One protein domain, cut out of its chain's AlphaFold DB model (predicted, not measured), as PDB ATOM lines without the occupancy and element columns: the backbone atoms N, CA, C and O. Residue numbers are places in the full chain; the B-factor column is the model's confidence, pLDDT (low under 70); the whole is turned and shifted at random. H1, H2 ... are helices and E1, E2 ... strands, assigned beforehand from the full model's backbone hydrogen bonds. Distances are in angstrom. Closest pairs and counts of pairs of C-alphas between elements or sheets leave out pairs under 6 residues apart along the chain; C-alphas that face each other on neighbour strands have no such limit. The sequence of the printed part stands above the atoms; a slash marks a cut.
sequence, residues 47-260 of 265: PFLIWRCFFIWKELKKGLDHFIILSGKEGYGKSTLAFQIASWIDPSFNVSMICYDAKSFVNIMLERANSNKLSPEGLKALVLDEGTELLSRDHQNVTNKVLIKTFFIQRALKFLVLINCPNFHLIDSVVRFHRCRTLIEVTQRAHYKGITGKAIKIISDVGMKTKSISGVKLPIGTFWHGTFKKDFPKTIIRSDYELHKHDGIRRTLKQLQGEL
ATOM      1  N   PRO A  47     -25.078 -16.628  15.653       97.62
ATOM      2  CA  PRO A  47     -24.001 -16.453  14.681       97.62
ATOM      3  C   PRO A  47     -23.342 -15.068  14.683       97.62
ATOM      4  O   PRO A  47     -22.139 -14.983  14.432       97.62
ATOM      5  N   PHE A  48     -24.072 -13.981  14.966       97.56
ATOM      6  CA  PHE A  48     -23.497 -12.633  14.920       97.56
ATOM      7  C   PHE A  48     -22.485 -12.421  16.045       97.56
ATOM      8  O   PHE A  48     -21.408 -11.869  15.805       97.56
ATOM      9  N   LEU A  49     -22.768 -12.914  17.254       98.00
ATOM     10  CA  LEU A  49     -21.796 -12.843  18.346       98.00
ATOM     11  C   LEU A  49     -20.616 -13.797  18.138       98.00
ATOM     12  O   LEU A  49     -19.490 -13.439  18.483       98.00
ATOM     13  N   ILE A  50     -20.823 -14.953  17.495       98.06
ATOM     14  CA  ILE A  50     -19.723 -15.837  17.062       98.06
ATOM     15  C   ILE A  50     -18.791 -15.101  16.104       98.06
ATOM     16  O   ILE A  50     -17.572 -15.090  16.293       98.06
ATOM     17  N   TRP A  51     -19.364 -14.436  15.105       97.69
ATOM     18  CA  TRP A  51     -18.610 -13.635  14.152       97.69
ATOM     19  C   TRP A  51     -17.860 -12.493  14.831       97.69
ATOM     20  O   TRP A  51     -16.686 -12.244  14.547       97.69
ATOM     21  N   ARG A  52     -18.506 -11.831  15.795       97.88
ATOM     22  CA  ARG A  52     -17.865 -10.780  16.581       97.88
ATOM     23  C   ARG A  52     -16.682 -11.324  17.384       97.88
ATOM     24  O   ARG A  52     -15.620 -10.709  17.349       97.88
ATOM     25  N   CYS A  53     -16.820 -12.481  18.031       98.06
ATOM     26  CA  CYS A  53     -15.724 -13.143  18.743       98.06
ATOM     27  C   CYS A  53     -14.550 -13.474  17.807       98.06
ATOM     28  O   CYS A  53     -13.397 -13.244  18.171       98.06
ATOM     29  N   PHE A  54     -14.826 -13.945  16.586       97.69
ATOM     30  CA  PHE A  54     -13.789 -14.198  15.582       97.69
ATOM     31  C   PHE A  54     -13.019 -12.927  15.206       97.69
ATOM     32  O   PHE A  54     -11.787 -12.938  15.163       97.69
ATOM     33  N   PHE A  55     -13.717 -11.812  14.978       96.88
ATOM     34  CA  PHE A  55     -13.051 -10.541  14.688       96.88
ATOM     35  C   PHE A  55     -12.200 -10.042  15.849       96.88
ATOM     36  O   PHE A  55     -11.064  -9.630  15.629       96.88
ATOM     37  N   ILE A  56     -12.717 -10.123  17.075       96.19
ATOM     38  CA  ILE A  56     -11.969  -9.733  18.273       96.19
ATOM     39  C   ILE A  56     -10.708 -10.589  18.400       96.19
ATOM     40  O   ILE A  56      -9.615 -10.063  18.591       96.19
ATOM     41  N   TRP A  57     -10.824 -11.901  18.200       95.50
ATOM     42  CA  TRP A  57      -9.674 -12.800  18.175       95.50
ATOM     43  C   TRP A  57      -8.633 -12.398  17.113       95.50
ATOM     44  O   TRP A  57      -7.436 -12.377  17.408       95.50
ATOM     45  N   LYS A  58      -9.064 -12.022  15.899       94.50
ATOM     46  CA  LYS A  58      -8.163 -11.521  14.842       94.50
ATOM     47  C   LYS A  58      -7.450 -10.233  15.254       94.50
ATOM     48  O   LYS A  58      -6.262 -10.096  14.976       94.50
ATOM     49  N   GLU A  59      -8.151  -9.293  15.886       92.38
ATOM     50  CA  GLU A  59      -7.556  -8.048  16.390       92.38
ATOM     51  C   GLU A  59      -6.490  -8.336  17.451       92.38
ATOM     52  O   GLU A  59      -5.358  -7.863  17.335       92.38
ATOM     53  N   LEU A  60      -6.812  -9.190  18.424       91.00
ATOM     54  CA  LEU A  60      -5.892  -9.585  19.491       91.00
ATOM     55  C   LEU A  60      -4.647 -10.296  18.937       91.00
ATOM     56  O   LEU A  60      -3.528 -10.033  19.377       91.00
ATOM     57  N   LYS A  61      -4.800 -11.136  17.903       89.38
ATOM     58  CA  LYS A  61      -3.663 -11.780  17.216       89.38
ATOM     59  C   LYS A  61      -2.753 -10.802  16.472       89.38
ATOM     60  O   LYS A  61      -1.580 -11.112  16.287       89.38
ATOM     61  N   LYS A  62      -3.248  -9.618  16.111       89.50
ATOM     62  CA  LYS A  62      -2.442  -8.515  15.561       89.50
ATOM     63  C   LYS A  62      -1.793  -7.646  16.646       89.50
ATOM     64  O   LYS A  62      -1.220  -6.611  16.330       89.50
ATOM     65  N   GLY A  63      -1.896  -8.035  17.920       85.56
ATOM     66  CA  GLY A  63      -1.378  -7.258  19.046       85.56
ATOM     67  C   GLY A  63      -2.207  -6.017  19.375       85.56
ATOM     68  O   GLY A  63      -1.725  -5.137  20.085       85.56
ATOM     69  N   LEU A  64      -3.435  -5.925  18.856       87.75
ATOM     70  CA  LEU A  64      -4.393  -4.922  19.309       87.75
ATOM     71  C   LEU A  64      -5.040  -5.390  20.611       87.75
ATOM     72  O   LEU A  64      -4.998  -6.566  20.954       87.75
ATOM     73  N   ASP A  65      -5.657  -4.460  21.325       88.31
ATOM     74  CA  ASP A  65      -6.466  -4.743  22.498       88.31
ATOM     75  C   ASP A  65      -7.956  -4.711  22.157       88.31
ATOM     76  O   ASP A  65      -8.377  -4.108  21.164       88.31
ATOM     77  N   HIS A  66      -8.764  -5.323  23.018       93.38
ATOM     78  CA  HIS A  66     -10.207  -5.212  22.923       93.38
ATOM     79  C   HIS A  66     -10.835  -5.127  24.309       93.38
ATOM     80  O   HIS A  66     -10.456  -5.856  25.228       93.38
ATOM     81  N   PHE A  67     -11.814  -4.237  24.434       93.88
ATOM     82  CA  PHE A  67     -12.544  -4.005  25.669       93.88
ATOM     83  C   PHE A  67     -14.034  -4.193  25.417       93.88
ATOM     84  O   PHE A  67     -14.602  -3.550  24.521       93.88
ATOM     85  N   ILE A  68     -14.646  -5.080  26.194       97.31
ATOM     86  CA  ILE A  68     -16.069  -5.397  26.118       97.31
ATOM     87  C   ILE A  68     -16.729  -4.948  27.414       97.31
ATOM     88  O   ILE A  68     -16.284  -5.318  28.497       97.31
ATOM     89  N   ILE A  69     -17.805  -4.178  27.313       97.00
ATOM     90  CA  ILE A  69     -18.647  -3.865  28.467       97.00
ATOM     91  C   ILE A  69     -19.977  -4.581  28.291       97.00
ATOM     92  O   ILE A  69     -20.624  -4.449  27.253       97.00
ATOM     93  N   LEU A  70     -20.374  -5.340  29.307       97.88
ATOM     94  CA  LEU A  70     -21.678  -5.964  29.411       97.88
ATOM     95  C   LEU A  70     -22.493  -5.209  30.458       97.88
ATOM     96  O   LEU A  70     -22.084  -5.092  31.613       97.88
ATOM     97  N   SER A  71     -23.649  -4.696  30.054       96.69
ATOM     98  CA  SER A  71     -24.563  -3.948  30.916       96.69
ATOM     99  C   SER A  71     -25.940  -4.593  30.980       96.69
ATOM    100  O   SER A  71     -26.321  -5.327  30.074       96.69
ATOM    101  N   GLY A  72     -26.721  -4.306  32.018       95.75
ATOM    102  CA  GLY A  72     -28.086  -4.816  32.159       95.75
ATOM    103  C   GLY A  72     -28.435  -5.151  33.604       95.75
ATOM    104  O   GLY A  72     -27.567  -5.191  34.479       95.75
ATOM    105  N   LYS A  73     -29.713  -5.434  33.864       94.38
ATOM    106  CA  LYS A  73     -30.195  -5.724  35.221       94.38
ATOM    107  C   LYS A  73     -29.506  -6.952  35.831       94.38
ATOM    108  O   LYS A  73     -28.957  -7.819  35.140       94.38
ATOM    109  N   GLU A  74     -29.477  -6.999  37.154       93.69
ATOM    110  CA  GLU A  74     -29.006  -8.165  37.903       93.69
ATOM    111  C   GLU A  74     -29.841  -9.408  37.567       93.69
ATOM    112  O   GLU A  74     -31.000  -9.318  37.168       93.69
ATOM    113  N   GLY A  75     -29.216 -10.587  37.618       93.62
ATOM    114  CA  GLY A  75     -29.878 -11.858  37.294       93.62
ATOM    115  C   GLY A  75     -30.181 -12.107  35.806       93.62
ATOM    116  O   GLY A  75     -30.626 -13.199  35.450       93.62
ATOM    117  N   TYR A  76     -29.906 -11.160  34.901       96.75
ATOM    118  CA  TYR A  76     -30.219 -11.322  33.470       96.75
ATOM    119  C   TYR A  76     -29.179 -12.161  32.700       96.75
ATOM    120  O   TYR A  76     -29.384 -12.486  31.533       96.75
ATOM    121  N   GLY A  77     -28.091 -12.585  33.349       96.81
ATOM    122  CA  GLY A  77     -27.089 -13.480  32.752       96.81
ATOM    123  C   GLY A  77     -25.888 -12.776  32.115       96.81
ATOM    124  O   GLY A  77     -25.274 -13.342  31.216       96.81
ATOM    125  N   LYS A  78     -25.535 -11.568  32.583       97.38
ATOM    126  CA  LYS A  78     -24.316 -10.846  32.165       97.38
ATOM    127  C   LYS A  78     -23.057 -11.692  32.359       97.38
ATOM    128  O   LYS A  78     -22.343 -11.922  31.393       97.38
ATOM    129  N   SER A  79     -22.851 -12.222  33.567       97.31
ATOM    130  CA  SER A  79     -21.706 -13.077  33.909       97.31
ATOM    131  C   SER A  79     -21.637 -14.306  33.010       97.31
ATOM    132  O   SER A  79     -20.611 -14.555  32.388       97.31
ATOM    133  N   THR A  80     -22.766 -14.999  32.821       97.88
ATOM    134  CA  THR A  80     -22.865 -16.125  31.884       97.88
ATOM    135  C   THR A  80     -22.397 -15.730  30.486       97.88
ATOM    136  O   THR A  80     -21.495 -16.365  29.950       97.88
ATOM    137  N   LEU A  81     -22.953 -14.662  29.908       98.56
ATOM    138  CA  LEU A  81     -22.584 -14.219  28.564       98.56
ATOM    139  C   LEU A  81     -21.112 -13.784  28.477       98.56
ATOM    140  O   LEU A  81     -20.433 -14.113  27.505       98.56
ATOM    141  N   ALA A  82     -20.592 -13.107  29.502       98.38
ATOM    142  CA  ALA A  82     -19.187 -12.722  29.580       98.38
ATOM    143  C   ALA A  82     -18.267 -13.947  29.550       98.38
ATOM    144  O   ALA A  82     -17.322 -13.977  28.765       98.38
ATOM    145  N   PHE A  83     -18.565 -14.988  30.332       98.19
ATOM    146  CA  PHE A  83     -17.762 -16.213  30.366       98.19
ATOM    147  C   PHE A  83     -17.818 -16.964  29.040       98.19
ATOM    148  O   PHE A  83     -16.799 -17.479  28.576       98.19
ATOM    149  N   GLN A  84     -18.990 -16.998  28.402       98.19
ATOM    150  CA  GLN A  84     -19.153 -17.601  27.082       98.19
ATOM    151  C   GLN A  84     -18.280 -16.888  26.039       98.19
ATOM    152  O   GLN A  84     -17.545 -17.553  25.310       98.19
ATOM    153  N   ILE A  85     -18.318 -15.550  25.991       98.50
ATOM    154  CA  ILE A  85     -17.497 -14.740  25.076       98.50
ATOM    155  C   ILE A  85     -16.005 -14.928  25.378       98.50
ATOM    156  O   ILE A  85     -15.222 -15.183  24.461       98.50
ATOM    157  N   ALA A  86     -15.619 -14.830  26.654       97.88
ATOM    158  CA  ALA A  86     -14.241 -14.993  27.102       97.88
ATOM    159  C   ALA A  86     -13.680 -16.353  26.673       97.88
ATOM    160  O   ALA A  86     -12.636 -16.394  26.031       97.88
ATOM    161  N   SER A  87     -14.425 -17.437  26.909       97.31
ATOM    162  CA  SER A  87     -14.024 -18.799  26.532       97.31
ATOM    163  C   SER A  87     -13.942 -18.981  25.015       97.31
ATOM    164  O   SER A  87     -12.998 -19.569  24.496       97.31
ATOM    165  N   TRP A  88     -14.901 -18.439  24.257       97.00
ATOM    166  CA  TRP A  88     -14.878 -18.534  22.794       97.00
ATOM    167  C   TRP A  88     -13.656 -17.845  22.174       97.00
ATOM    168  O   TRP A  88     -13.089 -18.334  21.186       97.00
ATOM    169  N   ILE A  89     -13.225 -16.719  22.743       96.50
ATOM    170  CA  ILE A  89     -12.054 -15.983  22.264       96.50
ATOM    171  C   ILE A  89     -10.757 -16.620  22.793       96.50
ATOM    172  O   ILE A  89      -9.840 -16.861  21.999       96.50
ATOM    173  N   ASP A  90     -10.718 -16.959  24.082       95.00
ATOM    174  CA  ASP A  90      -9.634 -17.634  24.803       95.00
ATOM    175  C   ASP A  90     -10.092 -19.009  25.334       95.00
ATOM    176  O   ASP A  90     -10.644 -19.093  26.432       95.00
ATOM    177  N   PRO A  91      -9.820 -20.114  24.614       94.19
ATOM    178  CA  PRO A  91     -10.184 -21.457  25.072       94.19
ATOM    179  C   PRO A  91      -9.537 -21.893  26.396       94.19
ATOM    180  O   PRO A  91      -9.962 -22.891  26.964       94.19
ATOM    181  N   SER A  92      -8.508 -21.182  26.874       93.31
ATOM    182  CA  SER A  92      -7.853 -21.448  28.163       93.31
ATOM    183  C   SER A  92      -8.453 -20.657  29.332       93.31
ATOM    184  O   SER A  92      -7.962 -20.760  30.461       93.31
ATOM    185  N   PHE A  93      -9.485 -19.851  29.064       95.44
ATOM    186  CA  PHE A  93     -10.196 -19.077  30.070       95.44
ATOM    187  C   PHE A  93     -10.810 -20.000  31.124       95.44
ATOM    188  O   PHE A  93     -11.481 -20.979  30.800       95.44
ATOM    189  N   ASN A  94     -10.579 -19.667  32.389       95.38
ATOM    190  CA  ASN A  94     -11.027 -20.429  33.544       95.38
ATOM    191  C   ASN A  94     -11.365 -19.474  34.708       95.38
ATOM    192  O   ASN A  94     -11.194 -18.259  34.590       95.38
ATOM    193  N   VAL A  95     -11.839 -20.021  35.829       96.19
ATOM    194  CA  VAL A  95     -12.328 -19.246  36.985       96.19
ATOM    195  C   VAL A  95     -11.269 -18.307  37.576       96.19
ATOM    196  O   VAL A  95     -11.618 -17.210  38.008       96.19
ATOM    197  N   SER A  96      -9.977 -18.656  37.518       94.56
ATOM    198  CA  SER A  96      -8.903 -17.798  38.041       94.56
ATOM    199  C   SER A  96      -8.768 -16.475  37.280       94.56
ATOM    200  O   SER A  96      -8.127 -15.553  37.767       94.56
ATOM    201  N   MET A  97      -9.358 -16.380  36.085       95.00
ATOM    202  CA  MET A  97      -9.369 -15.184  35.241       95.00
ATOM    203  C   MET A  97     -10.639 -14.339  35.440       95.00
ATOM    204  O   MET A  97     -10.947 -13.474  34.616       95.00
ATOM    205  N   ILE A  98     -11.398 -14.606  36.506       95.62
ATOM    206  CA  ILE A  98     -12.552 -13.818  36.934       95.62
ATOM    207  C   ILE A  98     -12.157 -13.040  38.188       95.62
ATOM    208  O   ILE A  98     -11.748 -13.617  39.194       95.62
ATOM    209  N   CYS A  99     -12.296 -11.724  38.135       93.69
ATOM    210  CA  CYS A  99     -12.039 -10.815  39.243       93.69
ATOM    211  C   CYS A  99     -13.346 -10.209  39.737       93.69
ATOM    212  O   CYS A  99     -14.213  -9.896  38.927       93.69
ATOM    213  N   TYR A 100     -13.428  -9.964  41.043       90.31
ATOM    214  CA  TYR A 100     -14.551  -9.258  41.679       90.31
ATOM    215  C   TYR A 100     -14.126  -7.922  42.300       90.31
ATOM    216  O   TYR A 100     -14.958  -7.152  42.760       90.31
ATOM    217  N   ASP A 101     -12.820  -7.644  42.322       85.69
ATOM    218  CA  ASP A 101     -12.239  -6.465  42.952       85.69
ATOM    219  C   ASP A 101     -11.017  -5.959  42.156       85.69
ATOM    220  O   ASP A 101     -10.402  -6.689  41.366       85.69
ATOM    221  N   ALA A 102     -10.662  -4.684  42.347       83.00
ATOM    222  CA  ALA A 102      -9.587  -4.034  41.598       83.00
ATOM    223  C   ALA A 102      -8.214  -4.586  41.945       83.00
ATOM    224  O   ALA A 102      -7.336  -4.610  41.086       83.00
ATOM    225  N   LYS A 103      -8.014  -5.026  43.188       85.81
ATOM    226  CA  LYS A 103      -6.732  -5.562  43.637       85.81
ATOM    227  C   LYS A 103      -6.438  -6.873  42.914       85.81
ATOM    228  O   LYS A 103      -5.367  -7.008  42.334       85.81
ATOM    229  N   SER A 104      -7.407  -7.783  42.862       89.81
ATOM    230  CA  SER A 104      -7.334  -9.027  42.092       89.81
ATOM    231  C   SER A 104      -7.089  -8.745  40.607       89.81
ATOM    232  O   SER A 104      -6.211  -9.353  39.999       89.81
ATOM    233  N   PHE A 105      -7.791  -7.761  40.033       89.50
ATOM    234  CA  PHE A 105      -7.583  -7.342  38.644       89.50
ATOM    235  C   PHE A 105      -6.149  -6.857  38.378       89.50
ATOM    236  O   PHE A 105      -5.501  -7.325  37.442       89.50
ATOM    237  N   VAL A 106      -5.630  -5.957  39.218       88.31
ATOM    238  CA  VAL A 106      -4.259  -5.438  39.111       88.31
ATOM    239  C   VAL A 106      -3.233  -6.557  39.304       88.31
ATOM    240  O   VAL A 106      -2.279  -6.625  38.533       88.31
ATOM    241  N   ASN A 107      -3.441  -7.459  40.265       90.38
ATOM    242  CA  ASN A 107      -2.531  -8.573  40.531       90.38
ATOM    243  C   ASN A 107      -2.383  -9.495  39.316       90.38
ATOM    244  O   ASN A 107      -1.259  -9.763  38.906       90.38
ATOM    245  N   ILE A 108      -3.486  -9.890  38.667       90.25
ATOM    246  CA  ILE A 108      -3.419 -10.718  37.448       90.25
ATOM    247  C   ILE A 108      -2.673  -9.986  36.324       90.25
ATOM    248  O   ILE A 108      -1.895 -10.589  35.578       90.25
ATOM    249  N   MET A 109      -2.873  -8.671  36.191       86.62
ATOM    250  CA  MET A 109      -2.131  -7.880  35.208       86.62
ATOM    251  C   MET A 109      -0.631  -7.820  35.520       86.62
ATOM    252  O   MET A 109       0.173  -7.933  34.595       86.62
ATOM    253  N   LEU A 110      -0.252  -7.675  36.793       87.62
ATOM    254  CA  LEU A 110       1.142  -7.669  37.240       87.62
ATOM    255  C   LEU A 110       1.809  -9.030  37.036       87.62
ATOM    256  O   LEU A 110       2.894  -9.095  36.466       87.62
ATOM    257  N   GLU A 111       1.150 -10.121  37.419       88.31
ATOM    258  CA  GLU A 111       1.638 -11.484  37.182       88.31
ATOM    259  C   GLU A 111       1.889 -11.732  35.693       88.31
ATOM    260  O   GLU A 111       2.918 -12.290  35.305       88.31
ATOM    261  N   ARG A 112       0.987 -11.249  34.829       84.00
ATOM    262  CA  ARG A 112       1.180 -11.333  33.381       84.00
ATOM    263  C   ARG A 112       2.371 -10.506  32.916       84.00
ATOM    264  O   ARG A 112       3.146 -11.013  32.106       84.00
ATOM    265  N   ALA A 113       2.500  -9.270  33.391       84.50
ATOM    266  CA  ALA A 113       3.608  -8.385  33.038       84.50
ATOM    267  C   ALA A 113       4.965  -8.976  33.455       84.50
ATOM    268  O   ALA A 113       5.920  -8.901  32.690       84.50
ATOM    269  N   ASN A 114       5.014  -9.625  34.621       84.12
ATOM    270  CA  ASN A 114       6.208 -10.281  35.156       84.12
ATOM    271  C   ASN A 114       6.501 -11.626  34.483       84.12
ATOM    272  O   ASN A 114       7.621 -12.132  34.546       84.12
ATOM    273  N   SER A 115       5.510 -12.237  33.831       80.25
ATOM    274  CA  SER A 115       5.747 -13.459  33.076       80.25
ATOM    275  C   SER A 115       6.596 -13.141  31.837       80.25
ATOM    276  O   SER A 115       6.119 -12.516  30.892       80.25
ATOM    277  N   ASN A 116       7.818 -13.686  31.757       58.50
ATOM    278  CA  ASN A 116       8.665 -13.676  30.541       58.50
ATOM    279  C   ASN A 116       7.998 -14.352  29.318       58.50
ATOM    280  O   ASN A 116       8.565 -14.439  28.233       58.50
ATOM    281  N   LYS A 117       6.765 -14.838  29.487       59.88
ATOM    282  CA  LYS A 117       5.899 -15.453  28.488       59.88
ATOM    283  C   LYS A 117       4.868 -14.453  27.960       59.88
ATOM    284  O   LYS A 117       3.700 -14.817  27.778       59.88
ATOM    285  N   LEU A 118       5.284 -13.233  27.606       61.91
ATOM    286  CA  LEU A 118       4.548 -12.378  26.655       61.91
ATOM    287  C   LEU A 118       4.579 -12.982  25.234       61.91
ATOM    288  O   LEU A 118       4.694 -12.274  24.233       61.91
ATOM    289  N   SER A 119       4.504 -14.313  25.134       54.59
ATOM    290  CA  SER A 119       4.536 -15.010  23.868       54.59
ATOM    291  C   SER A 119       3.349 -14.531  23.022       54.59
ATOM    292  O   SER A 119       2.242 -14.348  23.549       54.59
ATOM    293  N   PRO A 120       3.534 -14.352  21.704       52.97
ATOM    294  CA  PRO A 120       2.458 -14.020  20.760       52.97
ATOM    295  C   PRO A 120       1.264 -14.994  20.803       52.97
ATOM    296  O   PRO A 120       0.187 -14.732  20.254       52.97
ATOM    297  N   GLU A 121       1.450 -16.148  21.441       57.41
ATOM    298  CA  GLU A 121       0.483 -17.230  21.495       57.41
ATOM    299  C   GLU A 121      -0.501 -17.111  22.661       57.41
ATOM    300  O   GLU A 121      -1.653 -17.521  22.504       57.41
ATOM    301  N   GLY A 122      -0.107 -16.477  23.772       66.19
ATOM    302  CA  GLY A 122      -0.892 -16.403  25.007       66.19
ATOM    303  C   GLY A 122      -1.905 -15.258  25.038       66.19
ATOM    304  O   GLY A 122      -1.801 -14.382  25.900       66.19
ATOM    305  N   LEU A 123      -2.869 -15.257  24.112       78.88
ATOM    306  CA  LEU A 123      -4.083 -14.446  24.265       78.88
ATOM    307  C   LEU A 123      -4.735 -14.846  25.588       78.88
ATOM    308  O   LEU A 123      -4.953 -16.033  25.814       78.88
ATOM    309  N   LYS A 124      -5.024 -13.864  26.441       89.56
ATOM    310  CA  LYS A 124      -5.719 -14.096  27.703       89.56
ATOM    311  C   LYS A 124      -6.952 -13.216  27.807       89.56
ATOM    312  O   LYS A 124      -6.891 -12.021  27.507       89.56
ATOM    313  N   ALA A 125      -8.064 -13.822  28.204       94.50
ATOM    314  CA  ALA A 125      -9.271 -13.107  28.586       94.50
ATOM    315  C   ALA A 125      -9.299 -12.899  30.103       94.50
ATOM    316  O   ALA A 125      -8.944 -13.800  30.856       94.50
ATOM    317  N   LEU A 126      -9.712 -11.711  30.534       94.94
ATOM    318  CA  LEU A 126      -9.884 -11.329  31.931       94.94
ATOM    319  C   LEU A 126     -11.288 -10.743  32.088       94.94
ATOM    320  O   LEU A 126     -11.655  -9.808  31.372       94.94
ATOM    321  N   VAL A 127     -12.079 -11.303  33.000       96.12
ATOM    322  CA  VAL A 127     -13.436 -10.827  33.284       96.12
ATOM    323  C   VAL A 127     -13.432 -10.138  34.636       96.12
ATOM    324  O   VAL A 127     -13.052 -10.736  35.633       96.12
ATOM    325  N   LEU A 128     -13.880  -8.890  34.673       93.94
ATOM    326  CA  LEU A 128     -14.214  -8.197  35.904       93.94
ATOM    327  C   LEU A 128     -15.728  -8.294  36.109       93.94
ATOM    328  O   LEU A 128     -16.501  -7.597  35.442       93.94
ATOM    329  N   ASP A 129     -16.143  -9.204  36.983       92.50
ATOM    330  CA  ASP A 129     -17.542  -9.418  37.327       92.50
ATOM    331  C   ASP A 129     -17.938  -8.525  38.508       92.50
ATOM    332  O   ASP A 129     -17.157  -8.342  39.434       92.50
ATOM    333  N   GLU A 130     -19.133  -7.936  38.456       81.19
ATOM    334  CA  GLU A 130     -19.604  -6.937  39.435       81.19
ATOM    335  C   GLU A 130     -18.675  -5.711  39.606       81.19
ATOM    336  O   GLU A 130     -18.621  -5.085  40.662       81.19
ATOM    337  N   GLY A 131     -17.971  -5.300  38.543       62.62
ATOM    338  CA  GLY A 131     -16.970  -4.220  38.573       62.62
ATOM    339  C   GLY A 131     -17.501  -2.804  38.845       62.62
ATOM    340  O   GLY A 131     -16.786  -1.829  38.613       62.62
ATOM    341  N   THR A 132     -18.749  -2.649  39.284       60.47
ATOM    342  CA  THR A 132     -19.387  -1.344  39.488       60.47
ATOM    343  C   THR A 132     -18.768  -0.529  40.610       60.47
ATOM    344  O   THR A 132     -18.617   0.681  40.453       60.47
ATOM    345  N   GLU A 133     -18.375  -1.177  41.706       62.66
ATOM    346  CA  GLU A 133     -17.719  -0.508  42.840       62.66
ATOM    347  C   GLU A 133     -16.364   0.094  42.446       62.66
ATOM    348  O   GLU A 133     -15.888   1.047  43.053       62.66
ATOM    349  N   LEU A 134     -15.759  -0.433  41.381       58.50
ATOM    350  CA  LEU A 134     -14.430  -0.062  40.911       58.50
ATOM    351  C   LEU A 134     -14.432   1.081  39.895       58.50
ATOM    352  O   LEU A 134     -13.372   1.524  39.465       58.50
ATOM    353  N   LEU A 135     -15.606   1.493  39.421       60.06
ATOM    354  CA  LEU A 135     -15.731   2.457  38.326       60.06
ATOM    355  C   LEU A 135     -16.747   3.561  38.622       60.06
ATOM    356  O   LEU A 135     -16.889   4.474  37.807       60.06
ATOM    357  N   SER A 136     -17.413   3.515  39.781       60.84
ATOM    358  CA  SER A 136     -18.304   4.577  40.235       60.84
ATOM    359  C   SER A 136     -17.504   5.840  40.588       60.84
ATOM    360  O   SER A 136     -16.433   5.797  41.198       60.84
ATOM    361  N   ARG A 137     -18.020   7.001  40.166       58.31
ATOM    362  CA  ARG A 137     -17.366   8.310  40.358       58.31
ATOM    363  C   ARG A 137     -17.306   8.751  41.822       58.31
ATOM    364  O   ARG A 137     -16.440   9.551  42.164       58.31
ATOM    365  N   ASP A 138     -18.186   8.212  42.662       55.12
ATOM    366  CA  ASP A 138     -18.342   8.613  44.065       55.12
ATOM    367  C   ASP A 138     -17.224   8.058  44.963       55.12
ATOM    368  O   ASP A 138     -17.034   8.496  46.094       55.12
ATOM    369  N   HIS A 139     -16.411   7.136  44.441       51.53
ATOM    370  CA  HIS A 139     -15.135   6.748  45.027       51.53
ATOM    371  C   HIS A 139     -14.007   7.366  44.197       51.53
ATOM    372  O   HIS A 139     -13.330   6.677  43.439       51.53
ATOM    373  N   GLN A 140     -13.755   8.675  44.345       49.03
ATOM    374  CA  GLN A 140     -12.553   9.359  43.815       49.03
ATOM    375  C   GLN A 140     -11.246   8.880  44.494       49.03
ATOM    376  O   GLN A 140     -10.307   9.641  44.723       49.03
ATOM    377  N   ASN A 141     -11.172   7.595  44.819       63.69
ATOM    378  CA  ASN A 141     -10.042   6.954  45.443       63.69
ATOM    379  C   ASN A 141      -8.941   6.713  44.414       63.69
ATOM    380  O   ASN A 141      -9.176   6.486  43.224       63.69
ATOM    381  N   VAL A 142      -7.709   6.712  44.917       74.56
ATOM    382  CA  VAL A 142      -6.482   6.298  44.225       74.56
ATOM    383  C   VAL A 142      -6.708   5.052  43.347       74.56
ATOM    384  O   VAL A 142      -6.190   4.990  42.235       74.56
ATOM    385  N   THR A 143      -7.567   4.126  43.786       71.81
ATOM    386  CA  THR A 143      -8.011   2.926  43.062       71.81
ATOM    387  C   THR A 143      -8.555   3.206  41.655       71.81
ATOM    388  O   THR A 143      -8.102   2.571  40.705       71.81
ATOM    389  N   ASN A 144      -9.443   4.190  41.470       72.94
ATOM    390  CA  ASN A 144     -10.005   4.505  40.148       72.94
ATOM    391  C   ASN A 144      -8.931   5.051  39.200       72.94
ATOM    392  O   ASN A 144      -8.872   4.677  38.028       72.94
ATOM    393  N   LYS A 145      -8.022   5.895  39.713       79.75
ATOM    394  CA  LYS A 145      -6.874   6.394  38.935       79.75
ATOM    395  C   LYS A 145      -5.944   5.252  38.531       79.75
ATOM    396  O   LYS A 145      -5.454   5.244  37.404       79.75
ATOM    397  N   VAL A 146      -5.708   4.293  39.428       81.00
ATOM    398  CA  VAL A 146      -4.906   3.097  39.142       81.00
ATOM    399  C   VAL A 146      -5.575   2.252  38.060       81.00
ATOM    400  O   VAL A 146      -4.908   1.916  37.089       81.00
ATOM    401  N   LEU A 147      -6.881   1.991  38.147       79.38
ATOM    402  CA  LEU A 147      -7.616   1.218  37.138       79.38
ATOM    403  C   LEU A 147      -7.623   1.877  35.757       79.38
ATOM    404  O   LEU A 147      -7.389   1.228  34.742       79.38
ATOM    405  N   ILE A 148      -7.841   3.192  35.699       80.31
ATOM    406  CA  ILE A 148      -7.769   3.920  34.429       80.31
ATOM    407  C   ILE A 148      -6.360   3.795  33.834       80.31
ATOM    408  O   ILE A 148      -6.220   3.511  32.644       80.31
ATOM    409  N   LYS A 149      -5.309   3.935  34.658       83.69
ATOM    410  CA  LYS A 149      -3.917   3.732  34.228       83.69
ATOM    411  C   LYS A 149      -3.659   2.298  33.763       83.69
ATOM    412  O   LYS A 149      -2.998   2.114  32.740       83.69
ATOM    413  N   THR A 150      -4.203   1.284  34.437       82.75
ATOM    414  CA  THR A 150      -4.027  -0.107  34.002       82.75
ATOM    415  C   THR A 150      -4.722  -0.386  32.676       82.75
ATOM    416  O   THR A 150      -4.156  -1.109  31.859       82.75
ATOM    417  N   PHE A 151      -5.853   0.255  32.364       80.88
ATOM    418  CA  PHE A 151      -6.466   0.136  31.034       80.88
ATOM    419  C   PHE A 151      -5.564   0.656  29.906       80.88
ATOM    420  O   PHE A 151      -5.594   0.116  28.799       80.88
ATOM    421  N   PHE A 152      -4.700   1.645  30.157       77.75
ATOM    422  CA  PHE A 152      -3.692   2.048  29.170       77.75
ATOM    423  C   PHE A 152      -2.613   0.972  28.981       77.75
ATOM    424  O   PHE A 152      -2.275   0.645  27.841       77.75
ATOM    425  N   ILE A 153      -2.152   0.361  30.074       82.31
ATOM    426  CA  ILE A 153      -1.132  -0.703  30.071       82.31
ATOM    427  C   ILE A 153      -1.667  -2.002  29.448       82.31
ATOM    428  O   ILE A 153      -0.926  -2.726  28.784       82.31
ATOM    429  N   GLN A 154      -2.969  -2.278  29.577       81.81
ATOM    430  CA  GLN A 154      -3.630  -3.478  29.053       81.81
ATOM    431  C   GLN A 154      -3.309  -3.743  27.577       81.81
ATOM    432  O   GLN A 154      -3.176  -4.900  27.169       81.81
ATOM    433  N   ARG A 155      -3.151  -2.681  26.775       77.12
ATOM    434  CA  ARG A 155      -2.804  -2.819  25.358       77.12
ATOM    435  C   ARG A 155      -1.440  -3.471  25.152       77.12
ATOM    436  O   ARG A 155      -1.321  -4.324  24.279       77.12
ATOM    437  N   ALA A 156      -0.445  -3.122  25.963       80.44
ATOM    438  CA  ALA A 156       0.874  -3.746  25.909       80.44
ATOM    439  C   ALA A 156       0.818  -5.230  26.311       80.44
ATOM    440  O   ALA A 156       1.520  -6.059  25.738       80.44
ATOM    441  N   LEU A 157      -0.080  -5.577  27.239       82.00
ATOM    442  CA  LEU A 157      -0.256  -6.943  27.743       82.00
ATOM    443  C   LEU A 157      -1.143  -7.837  26.858       82.00
ATOM    444  O   LEU A 157      -1.268  -9.028  27.139       82.00
ATOM    445  N   LYS A 158      -1.750  -7.292  25.791       80.81
ATOM    446  CA  LYS A 158      -2.621  -8.018  24.839       80.81
ATOM    447  C   LYS A 158      -3.777  -8.774  25.515       80.81
ATOM    448  O   LYS A 158      -4.174  -9.853  25.071       80.81
ATOM    449  N   PHE A 159      -4.326  -8.205  26.590       86.94
ATOM    450  CA  PHE A 159      -5.493  -8.757  27.276       86.94
ATOM    451  C   PHE A 159      -6.792  -8.384  26.561       86.94
ATOM    452  O   PHE A 159      -7.027  -7.215  26.238       86.94
ATOM    453  N   LEU A 160      -7.681  -9.366  26.416       93.62
ATOM    454  CA  LEU A 160      -9.108  -9.102  26.283       93.62
ATOM    455  C   LEU A 160      -9.666  -8.818  27.680       93.62
ATOM    456  O   LEU A 160      -9.561  -9.677  28.550       93.62
ATOM    457  N   VAL A 161     -10.285  -7.655  27.881       94.06
ATOM    458  CA  VAL A 161     -10.987  -7.347  29.138       94.06
ATOM    459  C   VAL A 161     -12.483  -7.264  28.888       94.06
ATOM    460  O   VAL A 161     -12.932  -6.601  27.950       94.06
ATOM    461  N   LEU A 162     -13.239  -7.947  29.742       96.62
ATOM    462  CA  LEU A 162     -14.690  -7.874  29.805       96.62
ATOM    463  C   LEU A 162     -15.091  -7.315  31.168       96.62
ATOM    464  O   LEU A 162     -14.592  -7.786  32.185       96.62
ATOM    465  N   ILE A 163     -15.994  -6.340  31.194       95.06
ATOM    466  CA  ILE A 163     -16.532  -5.784  32.439       95.06
ATOM    467  C   ILE A 163     -18.034  -5.980  32.471       95.06
ATOM    468  O   ILE A 163     -18.735  -5.509  31.574       95.06
ATOM    469  N   ASN A 164     -18.525  -6.606  33.535       95.56
ATOM    470  CA  ASN A 164     -19.945  -6.652  33.835       95.56
ATOM    471  C   ASN A 164     -20.307  -5.480  34.744       95.56
ATOM    472  O   ASN A 164     -19.690  -5.269  35.784       95.56
ATOM    473  N   CYS A 165     -21.329  -4.726  34.354       93.50
ATOM    474  CA  CYS A 165     -21.884  -3.649  35.160       93.50
ATOM    475  C   CYS A 165     -23.421  -3.663  35.087       93.50
ATOM    476  O   CYS A 165     -23.995  -4.133  34.106       93.50
ATOM    477  N   PRO A 166     -24.140  -3.166  36.100       93.00
ATOM    478  CA  PRO A 166     -25.583  -2.973  36.022       93.00
ATOM    479  C   PRO A 166     -25.967  -1.918  34.978       93.00
ATOM    480  O   PRO A 166     -26.923  -2.106  34.226       93.00
ATOM    481  N   ASN A 167     -25.198  -0.829  34.874       92.00
ATOM    482  CA  ASN A 167     -25.464   0.259  33.938       92.00
ATOM    483  C   ASN A 167     -24.161   0.770  33.303       92.00
ATOM    484  O   ASN A 167     -23.222   1.140  34.004       92.00
ATOM    485  N   PHE A 168     -24.137   0.842  31.968       94.69
ATOM    486  CA  PHE A 168     -23.005   1.346  31.184       94.69
ATOM    487  C   PHE A 168     -22.574   2.759  31.597       94.69
ATOM    488  O   PHE A 168     -21.386   3.063  31.597       94.69
ATOM    489  N   HIS A 169     -23.515   3.615  31.997       92.62
ATOM    490  CA  HIS A 169     -23.259   5.010  32.361       92.62
ATOM    491  C   HIS A 169     -22.588   5.195  33.728       92.62
ATOM    492  O   HIS A 169     -22.141   6.303  34.025       92.62
ATOM    493  N   LEU A 170     -22.485   4.134  34.538       88.31
ATOM    494  CA  LEU A 170     -21.722   4.151  35.789       88.31
ATOM    495  C   LEU A 170     -20.215   4.056  35.549       88.31
ATOM    496  O   LEU A 170     -19.445   4.494  36.390       88.31
ATOM    497  N   ILE A 171     -19.802   3.517  34.400       88.38
ATOM    498  CA  ILE A 171     -18.395   3.388  34.016       88.38
ATOM    499  C   ILE A 171     -17.816   4.765  33.712       88.38
ATOM    500  O   ILE A 171     -18.493   5.572  33.084       88.38
ATOM    501  N   ASP A 172     -16.558   5.029  34.063       87.81
ATOM    502  CA  ASP A 172     -15.914   6.300  33.731       87.81
ATOM    503  C   ASP A 172     -15.986   6.646  32.226       87.81
ATOM    504  O   ASP A 172     -15.820   5.797  31.343       87.81
ATOM    505  N   SER A 173     -16.220   7.925  31.924       89.38
ATOM    506  CA  SER A 173     -16.395   8.408  30.552       89.38
ATOM    507  C   SER A 173     -15.176   8.139  29.672       89.38
ATOM    508  O   SER A 173     -15.353   7.771  28.512       89.38
ATOM    509  N   VAL A 174     -13.952   8.251  30.202       87.56
ATOM    510  CA  VAL A 174     -12.727   7.994  29.429       87.56
ATOM    511  C   VAL A 174     -12.706   6.544  28.949       87.56
ATOM    512  O   VAL A 174     -12.416   6.270  27.782       87.56
ATOM    513  N   VAL A 175     -13.100   5.605  29.812       89.31
ATOM    514  CA  VAL A 175     -13.191   4.180  29.470       89.31
ATOM    515  C   VAL A 175     -14.277   3.946  28.418       89.31
ATOM    516  O   VAL A 175     -14.026   3.273  27.415       89.31
ATOM    517  N   ARG A 176     -15.462   4.548  28.586       92.00
ATOM    518  CA  ARG A 176     -16.569   4.408  27.623       92.00
ATOM    519  C   ARG A 176     -16.221   4.942  26.233       92.00
ATOM    520  O   ARG A 176     -16.538   4.281  25.250       92.00
ATOM    521  N   PHE A 177     -15.571   6.104  26.140       89.62
ATOM    522  CA  PHE A 177     -15.271   6.747  24.854       89.62
ATOM    523  C   PHE A 177     -14.045   6.181  24.147       89.62
ATOM    524  O   PHE A 177     -14.044   6.078  22.917       89.62
ATOM    525  N   HIS A 178     -12.994   5.858  24.903       88.31
ATOM    526  CA  HIS A 178     -11.689   5.549  24.321       88.31
ATOM    527  C   HIS A 178     -11.329   4.068  24.372       88.31
ATOM    528  O   HIS A 178     -10.494   3.634  23.578       88.31
ATOM    529  N   ARG A 179     -11.917   3.288  25.288       90.75
ATOM    530  CA  ARG A 179     -11.551   1.877  25.478       90.75
ATOM    531  C   ARG A 179     -12.631   0.919  25.009       90.75
ATOM    532  O   ARG A 179     -12.299  -0.050  24.334       90.75
ATOM    533  N   CYS A 180     -13.899   1.185  25.320       94.50
ATOM    534  CA  CYS A 180     -15.005   0.306  24.947       94.50
ATOM    535  C   CYS A 180     -15.119   0.161  23.419       94.50
ATOM    536  O   CYS A 180     -15.442   1.115  22.710       94.50
ATOM    537  N   ARG A 181     -14.867  -1.048  22.905       96.00
ATOM    538  CA  ARG A 181     -14.976  -1.375  21.469       96.00
ATOM    539  C   ARG A 181     -16.199  -2.224  21.144       96.00
ATOM    540  O   ARG A 181     -16.643  -2.243  19.992       96.00
ATOM    541  N   THR A 182     -16.738  -2.913  22.145       98.00
ATOM    542  CA  THR A 182     -17.991  -3.661  22.059       98.00
ATOM    543  C   THR A 182     -18.798  -3.416  23.329       98.00
ATOM    544  O   THR A 182     -18.314  -3.670  24.429       98.00
ATOM    545  N   LEU A 183     -20.032  -2.950  23.173       98.25
ATOM    546  CA  LEU A 183     -21.005  -2.833  24.251       98.25
ATOM    547  C   LEU A 183     -22.091  -3.884  24.031       98.25
ATOM    548  O   LEU A 183     -22.605  -4.024  22.924       98.25
ATOM    549  N   ILE A 184     -22.435  -4.626  25.076       98.50
ATOM    550  CA  ILE A 184     -23.497  -5.627  25.053       98.50
ATOM    551  C   ILE A 184     -24.480  -5.289  26.166       98.50
ATOM    552  O   ILE A 184     -24.162  -5.410  27.343       98.50
ATOM    553  N   GLU A 185     -25.691  -4.886  25.800       98.12
ATOM    554  CA  GLU A 185     -26.784  -4.715  26.751       98.12
ATOM    555  C   GLU A 185     -27.576  -6.021  26.840       98.12
ATOM    556  O   GLU A 185     -28.239  -6.425  25.888       98.12
ATOM    557  N   VAL A 186     -27.517  -6.697  27.984       98.12
ATOM    558  CA  VAL A 186     -28.360  -7.856  28.279       98.12
ATOM    559  C   VAL A 186     -29.748  -7.347  28.662       98.12
ATOM    560  O   VAL A 186     -29.990  -6.935  29.797       98.12
ATOM    561  N   THR A 187     -30.653  -7.338  27.685       97.25
ATOM    562  CA  THR A 187     -31.991  -6.734  27.800       97.25
ATOM    563  C   THR A 187     -32.959  -7.597  28.597       97.25
ATOM    564  O   THR A 187     -33.825  -7.079  29.295       97.25
ATOM    565  N   GLN A 188     -32.801  -8.917  28.517       97.00
ATOM    566  CA  GLN A 188     -33.546  -9.914  29.280       97.00
ATOM    567  C   GLN A 188     -32.731 -11.207  29.346       97.00
ATOM    568  O   GLN A 188     -31.771 -11.395  28.595       97.00
ATOM    569  N   ARG A 189     -33.112 -12.134  30.228       96.38
ATOM    570  CA  ARG A 189     -32.393 -13.405  30.365       96.38
ATOM    571  C   ARG A 189     -32.328 -14.142  29.027       96.38
ATOM    572  O   ARG A 189     -33.374 -14.432  28.460       96.38
ATOM    573  N   ALA A 190     -31.117 -14.493  28.584       97.12
ATOM    574  CA  ALA A 190     -30.823 -15.152  27.301       97.12
ATOM    575  C   ALA A 190     -30.960 -14.277  26.033       97.12
ATOM    576  O   ALA A 190     -30.833 -14.801  24.926       97.12
ATOM    577  N   HIS A 191     -31.167 -12.962  26.158       98.38
ATOM    578  CA  HIS A 191     -31.199 -12.036  25.022       98.38
ATOM    579  C   HIS A 191     -30.303 -10.826  25.261       98.38
ATOM    580  O   HIS A 191     -30.115 -10.381  26.394       98.38
ATOM    581  N   TYR A 192     -29.767 -10.272  24.181       98.44
ATOM    582  CA  TYR A 192     -28.916  -9.096  24.262       98.44
ATOM    583  C   TYR A 192     -29.052  -8.195  23.030       98.44
ATOM    584  O   TYR A 192     -29.544  -8.605  21.974       98.44
ATOM    585  N   LYS A 193     -28.581  -6.958  23.180       98.19
ATOM    586  CA  LYS A 193     -28.340  -5.983  22.120       98.19
ATOM    587  C   LYS A 193     -26.836  -5.722  22.048       98.19
ATOM    588  O   LYS A 193     -26.255  -5.173  22.982       98.19
ATOM    589  N   GLY A 194     -26.197  -6.161  20.970       98.31
ATOM    590  CA  GLY A 194     -24.782  -5.914  20.705       98.31
ATOM    591  C   GLY A 194     -24.603  -4.603  19.950       98.31
ATOM    592  O   GLY A 194     -25.370  -4.305  19.040       98.31
ATOM    593  N   ILE A 195     -23.617  -3.797  20.338       98.38
ATOM    594  CA  ILE A 195     -23.362  -2.452  19.814       98.38
ATOM    595  C   ILE A 195     -21.857  -2.284  19.596       98.38
ATOM    596  O   ILE A 195     -21.043  -2.668  20.441       98.38
ATOM    597  N   THR A 196     -21.463  -1.688  18.468       96.81
ATOM    598  CA  THR A 196     -20.045  -1.475  18.130       96.81
ATOM    599  C   THR A 196     -19.778  -0.112  17.496       96.81
ATOM    600  O   THR A 196     -20.684   0.601  17.060       96.81
ATOM    601  N   GLY A 197     -18.497   0.261  17.437       93.50
ATOM    602  CA  GLY A 197     -18.032   1.410  16.665       93.50
ATOM    603  C   GLY A 197     -18.608   2.742  17.149       93.50
ATOM    604  O   GLY A 197     -18.657   3.019  18.346       93.50
ATOM    605  N   LYS A 198     -19.037   3.587  16.203       94.44
ATOM    606  CA  LYS A 198     -19.514   4.951  16.493       94.44
ATOM    607  C   LYS A 198     -20.767   4.980  17.379       94.44
ATOM    608  O   LYS A 198     -20.936   5.935  18.129       94.44
ATOM    609  N   ALA A 199     -21.598   3.937  17.361       96.62
ATOM    610  CA  ALA A 199     -22.807   3.878  18.185       96.62
ATOM    611  C   ALA A 199     -22.525   3.836  19.690       96.62
ATOM    612  O   ALA A 199     -23.314   4.370  20.464       96.62
ATOM    613  N   ILE A 200     -21.381   3.283  20.110       96.88
ATOM    614  CA  ILE A 200     -20.969   3.306  21.522       96.88
ATOM    615  C   ILE A 200     -20.778   4.752  21.992       96.88
ATOM    616  O   ILE A 200     -21.216   5.104  23.086       96.88
ATOM    617  N   LYS A 201     -20.180   5.606  21.150       95.00
ATOM    618  CA  LYS A 201     -19.999   7.033  21.453       95.00
ATOM    619  C   LYS A 201     -21.343   7.750  21.543       95.00
ATOM    620  O   LYS A 201     -21.597   8.396  22.547       95.00
ATOM    621  N   ILE A 202     -22.236   7.514  20.575       95.31
ATOM    622  CA  ILE A 202     -23.601   8.074  20.585       95.31
ATOM    623  C   ILE A 202     -24.331   7.705  21.883       95.31
ATOM    624  O   ILE A 202     -24.938   8.567  22.509       95.31
ATOM    625  N   ILE A 203     -24.243   6.450  22.332       96.06
ATOM    626  CA  ILE A 203     -24.830   6.033  23.613       96.06
ATOM    627  C   ILE A 203     -24.147   6.735  24.779       96.06
ATOM    628  O   ILE A 203     -24.835   7.243  25.656       96.06
ATOM    629  N   SER A 204     -22.816   6.796  24.796       94.19
ATOM    630  CA  SER A 204     -22.069   7.460  25.867       94.19
ATOM    631  C   SER A 204     -22.376   8.960  25.970       94.19
ATOM    632  O   SER A 204     -22.349   9.480  27.079       94.19
ATOM    633  N   ASP A 205     -22.702   9.639  24.868       92.06
ATOM    634  CA  ASP A 205     -23.082  11.059  24.849       92.06
ATOM    635  C   ASP A 205     -24.569  11.264  25.182       92.06
ATOM    636  O   ASP A 205     -24.930  11.977  26.119       92.06
ATOM    637  N   VAL A 206     -25.455  10.617  24.421       91.31
ATOM    638  CA  VAL A 206     -26.908  10.849  24.466       91.31
ATOM    639  C   VAL A 206     -27.557  10.102  25.626       91.31
ATOM    640  O   VAL A 206     -28.385  10.659  26.350       91.31
ATOM    641  N   GLY A 207     -27.161   8.844  25.833       86.12
ATOM    642  CA  GLY A 207     -27.726   7.967  26.860       86.12
ATOM    643  C   GLY A 207     -27.411   8.422  28.282       86.12
ATOM    644  O   GLY A 207     -28.117   8.043  29.207       86.12
ATOM    645  N   MET A 208     -26.415   9.296  28.479       86.44
ATOM    646  CA  MET A 208     -26.093   9.845  29.802       86.44
ATOM    647  C   MET A 208     -27.245  10.634  30.424       86.44
ATOM    648  O   MET A 208     -27.423  10.569  31.638       86.44
ATOM    649  N   LYS A 209     -28.047  11.338  29.612       86.12
ATOM    650  CA  LYS A 209     -29.184  12.133  30.107       86.12
ATOM    651  C   LYS A 209     -30.294  11.252  30.677       86.12
ATOM    652  O   LYS A 209     -30.884  11.584  31.696       86.12
ATOM    653  N   THR A 210     -30.558  10.120  30.030       87.00
ATOM    654  CA  THR A 210     -31.639   9.188  30.392       87.00
ATOM    655  C   THR A 210     -31.144   7.965  31.162       87.00
ATOM    656  O   THR A 210     -31.943   7.114  31.547       87.00
ATOM    657  N   LYS A 211     -29.825   7.849  31.360       87.38
ATOM    658  CA  LYS A 211     -29.121   6.667  31.879       87.38
ATOM    659  C   LYS A 211     -29.557   5.361  31.194       87.38
ATOM    660  O   LYS A 211     -29.598   4.312  31.841       87.38
ATOM    661  N   SER A 212     -29.876   5.423  29.899       90.50
ATOM    662  CA  SER A 212     -30.468   4.326  29.128       90.50
ATOM    663  C   SER A 212     -29.739   4.104  27.807       90.50
ATOM    664  O   SER A 212     -29.459   5.047  27.071       90.50
ATOM    665  N   ILE A 213     -29.493   2.835  27.479       92.81
ATOM    666  CA  ILE A 213     -28.920   2.408  26.196       92.81
ATOM    667  C   ILE A 213     -30.038   2.163  25.184       92.81
ATOM    668  O   ILE A 213     -29.979   2.628  24.044       92.81
ATOM    669  N   SER A 214     -31.081   1.439  25.597       90.69
ATOM    670  CA  SER A 214     -32.203   1.071  24.732       90.69
ATOM    671  C   SER A 214     -33.014   2.273  24.231       90.69
ATOM    672  O   SER A 214     -33.568   2.199  23.137       90.69
ATOM    673  N   GLY A 215     -33.032   3.391  24.966       89.69
ATOM    674  CA  GLY A 215     -33.718   4.623  24.552       89.69
ATOM    675  C   GLY A 215     -32.984   5.454  23.491       89.69
ATOM    676  O   GLY A 215     -33.549   6.413  22.970       89.69
ATOM    677  N   VAL A 216     -31.731   5.121  23.159       94.75
ATOM    678  CA  VAL A 216     -30.925   5.885  22.196       94.75
ATOM    679  C   VAL A 216     -31.152   5.351  20.783       94.75
ATOM    680  O   VAL A 216     -30.945   4.166  20.509       94.75
ATOM    681  N   LYS A 217     -31.539   6.237  19.857       95.19
ATOM    682  CA  LYS A 217     -31.631   5.917  18.425       95.19
ATOM    683  C   LYS A 217     -30.226   5.720  17.854       95.19
ATOM    684  O   LYS A 217     -29.384   6.607  17.969       95.19
ATOM    685  N   LEU A 218     -29.976   4.564  17.236       96.06
ATOM    686  CA  LEU A 218     -28.670   4.209  16.676       96.06
ATOM    687  C   LEU A 218     -28.740   4.083  15.150       96.06
ATOM    688  O   LEU A 218     -29.764   3.629  14.635       96.06
ATOM    689  N   PRO A 219     -27.657   4.415  14.424       94.81
ATOM    690  CA  PRO A 219     -27.592   4.184  12.987       94.81
ATOM    691  C   PRO A 219     -27.750   2.698  12.637       94.81
ATOM    692  O   PRO A 219     -27.228   1.822  13.338       94.81
ATOM    693  N   ILE A 220     -28.423   2.406  11.524       93.88
ATOM    694  CA  ILE A 220     -28.585   1.035  11.021       93.88
ATOM    695  C   ILE A 220     -27.203   0.395  10.807       93.88
ATOM    696  O   ILE A 220     -26.258   1.049  10.368       93.88
ATOM    697  N   GLY A 221     -27.070  -0.884  11.168       92.44
ATOM    698  CA  GLY A 221     -25.826  -1.649  11.018       92.44
ATOM    699  C   GLY A 221     -24.783  -1.428  12.118       92.44
ATOM    700  O   GLY A 221     -23.739  -2.072  12.103       92.44
ATOM    701  N   THR A 222     -25.045  -0.559  13.100       95.06
ATOM    702  CA  THR A 222     -24.135  -0.340  14.247       95.06
ATOM    703  C   THR A 222     -24.494  -1.149  15.494       95.06
ATOM    704  O   THR A 222     -23.748  -1.158  16.478       95.06
ATOM    705  N   PHE A 223     -25.626  -1.851  15.447       97.38
ATOM    706  CA  PHE A 223     -26.117  -2.722  16.501       97.38
ATOM    707  C   PHE A 223     -26.797  -3.960  15.912       97.38
ATOM    708  O   PHE A 223     -27.188  -3.969  14.745       97.38
ATOM    709  N   TRP A 224     -26.954  -4.992  16.732       97.69
ATOM    710  CA  TRP A 224     -27.745  -6.177  16.421       97.69
ATOM    711  C   TRP A 224     -28.415  -6.705  17.689       97.69
ATOM    712  O   TRP A 224     -27.986  -6.414  18.807       97.69
ATOM    713  N   HIS A 225     -29.472  -7.488  17.511       97.69
ATOM    714  CA  HIS A 225     -30.117  -8.222  18.593       97.69
ATOM    715  C   HIS A 225     -29.771  -9.696  18.467       97.69
ATOM    716  O   HIS A 225     -29.731 -10.234  17.362       97.69
ATOM    717  N   GLY A 226     -29.529 -10.344  19.599       97.62
ATOM    718  CA  GLY A 226     -29.118 -11.734  19.613       97.62
ATOM    719  C   GLY A 226     -29.584 -12.484  20.846       97.62
ATOM    720  O   GLY A 226     -30.269 -11.952  21.727       97.62
ATOM    721  N   THR A 227     -29.216 -13.759  20.883       98.00
ATOM    722  CA  THR A 227     -29.594 -14.693  21.944       98.00
ATOM    723  C   THR A 227     -28.409 -15.534  22.368       98.00
ATOM    724  O   THR A 227     -27.559 -15.882  21.550       98.00
ATOM    725  N   PHE A 228     -28.397 -15.923  23.635       98.06
ATOM    726  CA  PHE A 228     -27.374 -16.787  24.208       98.06
ATOM    727  C   PHE A 228     -27.995 -17.852  25.107       98.06
ATOM    728  O   PHE A 228     -29.133 -17.727  25.559       98.06
ATOM    729  N   LYS A 229     -27.269 -18.938  25.349       96.44
ATOM    730  CA  LYS A 229     -27.698 -20.008  26.246       96.44
ATOM    731  C   LYS A 229     -27.530 -19.592  27.695       96.44
ATOM    732  O   LYS A 229     -26.666 -18.791  28.030       96.44
ATOM    733  N   LYS A 230     -28.352 -20.167  28.568       95.88
ATOM    734  CA  LYS A 230     -28.290 -19.906  30.013       95.88
ATOM    735  C   LYS A 230     -27.159 -20.680  30.696       95.88
ATOM    736  O   LYS A 230     -26.830 -20.369  31.836       95.88
ATOM    737  N   ASP A 231     -26.602 -21.672  30.011       95.19
ATOM    738  CA  ASP A 231     -25.557 -22.546  30.526       95.19
ATOM    739  C   ASP A 231     -24.189 -21.871  30.479       95.19
ATOM    740  O   ASP A 231     -23.898 -21.048  29.606       95.19
ATOM    741  N   PHE A 232     -23.332 -22.234  31.424       95.25
ATOM    742  CA  PHE A 232     -21.942 -21.797  31.422       95.25
ATOM    743  C   PHE A 232     -21.177 -22.488  30.283       95.25
ATOM    744  O   PHE A 232     -21.573 -23.571  29.841       95.25
ATOM    745  N   PRO A 233     -20.089 -21.880  29.774       95.44
ATOM    746  CA  PRO A 233     -19.177 -22.608  28.902       95.44
ATOM    747  C   PRO A 233     -18.616 -23.826  29.646       95.44
ATOM    748  O   PRO A 233     -18.374 -23.763  30.850       95.44
ATOM    749  N   LYS A 234     -18.354 -24.921  28.925       93.62
ATOM    750  CA  LYS A 234     -17.810 -26.164  29.510       93.62
ATOM    751  C   LYS A 234     -16.459 -25.980  30.221       93.62
ATOM    752  O   LYS A 234     -16.085 -26.809  31.038       93.62
ATOM    753  N   THR A 235     -15.741 -24.903  29.912       92.12
ATOM    754  CA  THR A 235     -14.472 -24.507  30.541       92.12
ATOM    755  C   THR A 235     -14.636 -23.944  31.956       92.12
ATOM    756  O   THR A 235     -13.642 -23.782  32.658       92.12
ATOM    757  N   ILE A 236     -15.863 -23.630  32.385       95.44
ATOM    758  CA  ILE A 236     -16.153 -23.084  33.711       95.44
ATOM    759  C   ILE A 236     -17.083 -24.037  34.452       95.44
ATOM    760  O   ILE A 236     -18.264 -24.165  34.125       95.44
ATOM    761  N   ILE A 237     -16.555 -24.662  35.501       95.50
ATOM    762  CA  ILE A 237     -17.355 -25.455  36.426       95.50
ATOM    763  C   ILE A 237     -18.104 -24.489  37.345       95.50
ATOM    764  O   ILE A 237     -17.519 -23.605  37.973       95.50
ATOM    765  N   ARG A 238     -19.431 -24.634  37.405       94.94
ATOM    766  CA  ARG A 238     -20.286 -23.698  38.140       94.94
ATOM    767  C   ARG A 238     -19.977 -23.670  39.637       94.94
ATOM    768  O   ARG A 238     -19.960 -22.586  40.200       94.94
ATOM    769  N   SER A 239     -19.728 -24.821  40.262       96.31
ATOM    770  CA  SER A 239     -19.375 -24.900  41.689       96.31
ATOM    771  C   SER A 239     -18.138 -24.069  42.012       96.31
ATOM    772  O   SER A 239     -18.162 -23.276  42.947       96.31
ATOM    773  N   ASP A 240     -17.097 -24.201  41.194       96.81
ATOM    774  CA  ASP A 240     -15.817 -23.522  41.391       96.81
ATOM    775  C   ASP A 240     -15.985 -22.011  41.240       96.81
ATOM    776  O   ASP A 240     -15.436 -21.235  42.018       96.81
ATOM    777  N   TYR A 241     -16.804 -21.589  40.274       95.62
ATOM    778  CA  TYR A 241     -17.170 -20.189  40.112       95.62
ATOM    779  C   TYR A 241     -17.931 -19.634  41.324       95.62
ATOM    780  O   TYR A 241     -17.593 -18.550  41.789       95.62
ATOM    781  N   GLU A 242     -18.945 -20.335  41.842       94.38
ATOM    782  CA  GLU A 242     -19.703 -19.837  43.000       94.38
ATOM    783  C   GLU A 242     -18.811 -19.760  44.250       94.38
ATOM    784  O   GLU A 242     -18.858 -18.765  44.972       94.38
ATOM    785  N   LEU A 243     -17.936 -20.749  44.475       95.69
ATOM    786  CA  LEU A 243     -16.936 -20.709  45.550       95.69
ATOM    787  C   LEU A 243     -16.007 -19.496  45.405       95.69
ATOM    788  O   LEU A 243     -15.872 -18.702  46.337       95.69
ATOM    789  N   HIS A 244     -15.441 -19.300  44.212       94.12
ATOM    790  CA  HIS A 244     -14.565 -18.166  43.907       94.12
ATOM    791  C   HIS A 244     -15.275 -16.819  44.080       94.12
ATOM    792  O   HIS A 244     -14.700 -15.867  44.616       94.12
ATOM    793  N   LYS A 245     -16.557 -16.743  43.702       92.12
ATOM    794  CA  LYS A 245     -17.412 -15.574  43.924       92.12
ATOM    795  C   LYS A 245     -17.599 -15.284  45.407       92.12
ATOM    796  O   LYS A 245     -17.422 -14.141  45.828       92.12
ATOM    797  N   HIS A 246     -17.943 -16.294  46.201       92.06
ATOM    798  CA  HIS A 246     -18.112 -16.136  47.643       92.06
ATOM    799  C   HIS A 246     -16.826 -15.656  48.320       92.06
ATOM    800  O   HIS A 246     -16.886 -14.771  49.178       92.06
ATOM    801  N   ASP A 247     -15.669 -16.171  47.912       91.94
ATOM    802  CA  ASP A 247     -14.382 -15.729  48.445       91.94
ATOM    803  C   ASP A 247     -14.042 -14.294  48.034       91.94
ATOM    804  O   ASP A 247     -13.578 -13.512  48.869       91.94
ATOM    805  N   GLY A 248     -14.345 -13.906  46.791       87.75
ATOM    806  CA  GLY A 248     -14.261 -12.517  46.338       87.75
ATOM    807  C   GLY A 248     -15.094 -11.576  47.210       87.75
ATOM    808  O   GLY A 248     -14.559 -10.621  47.772       87.75
ATOM    809  N   ILE A 249     -16.374 -11.901  47.414       87.50
ATOM    810  CA  ILE A 249     -17.295 -11.116  48.251       87.50
ATOM    811  C   ILE A 249     -16.782 -11.018  49.694       87.50
ATOM    812  O   ILE A 249     -16.760  -9.932  50.271       87.50
ATOM    813  N   ARG A 250     -16.318 -12.128  50.283       89.12
ATOM    814  CA  ARG A 250     -15.744 -12.134  51.640       89.12
ATOM    815  C   ARG A 250     -14.537 -11.205  51.758       89.12
ATOM    816  O   ARG A 250     -14.406 -10.526  52.775       89.12
ATOM    817  N   ARG A 251     -13.653 -11.170  50.753       87.44
ATOM    818  CA  ARG A 251     -12.503 -10.249  50.738       87.44
ATOM    819  C   ARG A 251     -12.959  -8.792  50.703       87.44
ATOM    820  O   ARG A 251     -12.461  -8.007  51.507       87.44
ATOM    821  N   THR A 252     -13.926  -8.459  49.848       83.62
ATOM    822  CA  THR A 252     -14.486  -7.103  49.754       83.62
ATOM    823  C   THR A 252     -15.122  -6.669  51.075       83.62
ATOM    824  O   THR A 252     -14.784  -5.612  51.601       83.62
ATOM    825  N   LEU A 253     -15.962  -7.512  51.685       84.56
ATOM    826  CA  LEU A 253     -16.605  -7.201  52.967       84.56
ATOM    827  C   LEU A 253     -15.589  -6.988  54.099       84.56
ATOM    828  O   LEU A 253     -15.731  -6.049  54.878       84.56
ATOM    829  N   LYS A 254     -14.530  -7.809  54.170       87.94
ATOM    830  CA  LYS A 254     -13.442  -7.623  55.148       87.94
ATOM    831  C   LYS A 254     -12.706  -6.297  54.949       87.94
ATOM    832  O   LYS A 254     -12.352  -5.648  55.932       87.94
ATOM    833  N   GLN A 255     -12.476  -5.891  53.700       84.19
ATOM    834  CA  GLN A 255     -11.858  -4.600  53.402       84.19
ATOM    835  C   GLN A 255     -12.750  -3.444  53.876       84.19
ATOM    836  O   GLN A 255     -12.269  -2.569  54.595       84.19
ATOM    837  N   LEU A 256     -14.044  -3.482  53.546       82.25
ATOM    838  CA  LEU A 256     -15.010  -2.464  53.968       82.25
ATOM    839  C   LEU A 256     -15.119  -2.371  55.497       82.25
ATOM    840  O   LEU A 256     -15.144  -1.274  56.049       82.25
ATOM    841  N   GLN A 257     -15.107  -3.508  56.201       86.06
ATOM    842  CA  GLN A 257     -15.098  -3.533  57.667       86.06
ATOM    843  C   GLN A 257     -13.852  -2.845  58.249       86.06
ATOM    844  O   GLN A 257     -13.959  -2.079  59.207       86.06
ATOM    845  N   GLY A 258     -12.676  -3.077  57.657       87.69
ATOM    846  CA  GLY A 258     -11.434  -2.415  58.063       87.69
ATOM    847  C   GLY A 258     -11.443  -0.902  57.814       87.69
ATOM    848  O   GLY A 258     -10.885  -0.145  58.607       87.69
ATOM    849  N   GLU A 259     -12.093  -0.445  56.744       83.81
ATOM    850  CA  GLU A 259     -12.260   0.983  56.442       83.81
ATOM    851  C   GLU A 259     -13.254   1.668  57.395       83.81
ATOM    852  O   GLU A 259     -13.014   2.805  57.805       83.81
ATOM    853  N   LEU A 260     -14.325   0.974  57.800       83.44
ATOM    854  CA  LEU A 260     -15.286   1.462  58.798       83.44
ATOM    855  C   LEU A 260     -14.669   1.552  60.200       83.44
ATOM    856  O   LEU A 260     -14.848   2.559  60.877       83.44
TER     857      LEU A 260
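This is residues 47 to 260 of the 265 residues of an uncharacterized protein of marine sediment metagenome (UniProt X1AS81). A strongly twisted sheet of six strands forms the middle of a rounded body, with helices on both faces: H1 and H2 cover one face, where the sheet curls round H2, and H6 lies over the opposite face in a row with H5 and H7. H3 packs on H5 near the edge strand E2, and the longest helix, H8, lies outside the rest, with its residues 253 to 260 sticking out. The printed part has 214 residues with eight named helices and six named strands, in the order H1 E1 H2 H3 E2 H4 H5 E3 H6 E4 E5 H7 E6 H8; the class is mixed, helices and strands. The sheet is mixed, in the order E2 E3 E1 E4 E5 E6, with E2 to E4 in that order parallel and E5 and E6 each antiparallel to the strand before. The whole is compact, with a radius of gyration of the C-alphas of 16.5 A and spans of 46 by 42 by 33 A.

The sheet holds E2 (residues 124 to 128), E3 (159 to 165), E1 (66 to 71), E4 (182 to 188), E5 (191 to 196) and E6 (223 to 227), with E2 and E6 as edge strands. N 126 and O 160 of E2 and E3 are 2.8 A apart, N 70 and O 163 of E1 and E3 2.8 A, and N 184 and O 69 of E4 and E1 2.8 A, within hydrogen-bond range. E4 and E5 form a hairpin, with N 193 and O 185 at 2.8 A; for E5 and E6, N 194 and O 224 are 2.8 A apart. H1 (residues 47 to 61) and H2 (78 to 89) are on the same face; H1 runs along the strands at a height of 8.6 A over the sheet. H2 touches H1 with residues 85 to 89 alone, at a steep tilt of 57 degrees, the same way; the closest C-alphas, of Trp 57 and Ile 89, are 5.7 A apart. H6 (173 to 179), on the opposite face, lies over E1 at a height of 10.4 A. H7 (198 to 210) only grazes the sheet and touches H6 with residues 200 to 204 alone, at a shallow tilt of 13 degrees, opposite ways; the closest C-alphas, of Phe 177 and Lys 201, are 5.8 A apart. H5 (142 to 157), with a kink of 32 degrees near residue 151, is close to but not clearly touching H6, the C-alphas of Ile 148 and Val 175 being closest at 7.4 A. H3 (102 to 114) touches H5 at a shallow tilt of 33 degrees, only just short of steep; the closest C-alphas, of Ala 113 and Leu 157, are 6.7 A apart. H4 (131 to 134) only just touches H5, with 3 pairs of C-alphas within 8 A, the closest being Leu 134 and Asn 144 at 6.4 A. H3, H4 and H5 only graze the sheet. H8 (238 to 260) is not on the sheet and touches no helix. E2, H4, H5 and E3 make a strand-helix-strand unit, two parallel neighbour strands with helices between, and E3, H6 and E4 a split one, with E1 between its strands; both crossovers are right-handed. In H1, H2, H3, H6 and H8 every O i to N i+4 pair is within hydrogen-bond range; H5 has 10 of 12, H7 6 of 9, and H4 is too short for such a pair.

H1 begins at C-alpha 47 (-24.001, -16.453, 14.681) and is 21.0 A from first to last C-alpha. H8 is 32.9 A long and ends at C-alpha 260 (-15.286, 1.462, 58.798). H5 is 22.0 A long, and E3 18.9 A.

The C-alphas farthest apart, of Ile 220 and Gly 258, are 50.2 A apart. The printed part has no cut. The links H2 to H3 and H7 to E6 are long, 12 residues each; residues 98 to 99 of the first pair in parallel with residues 127 to 128 of E2. The mean pLDDT of the printed part is 89.0, with residues 116 to 122 and 131 to 141 under 70.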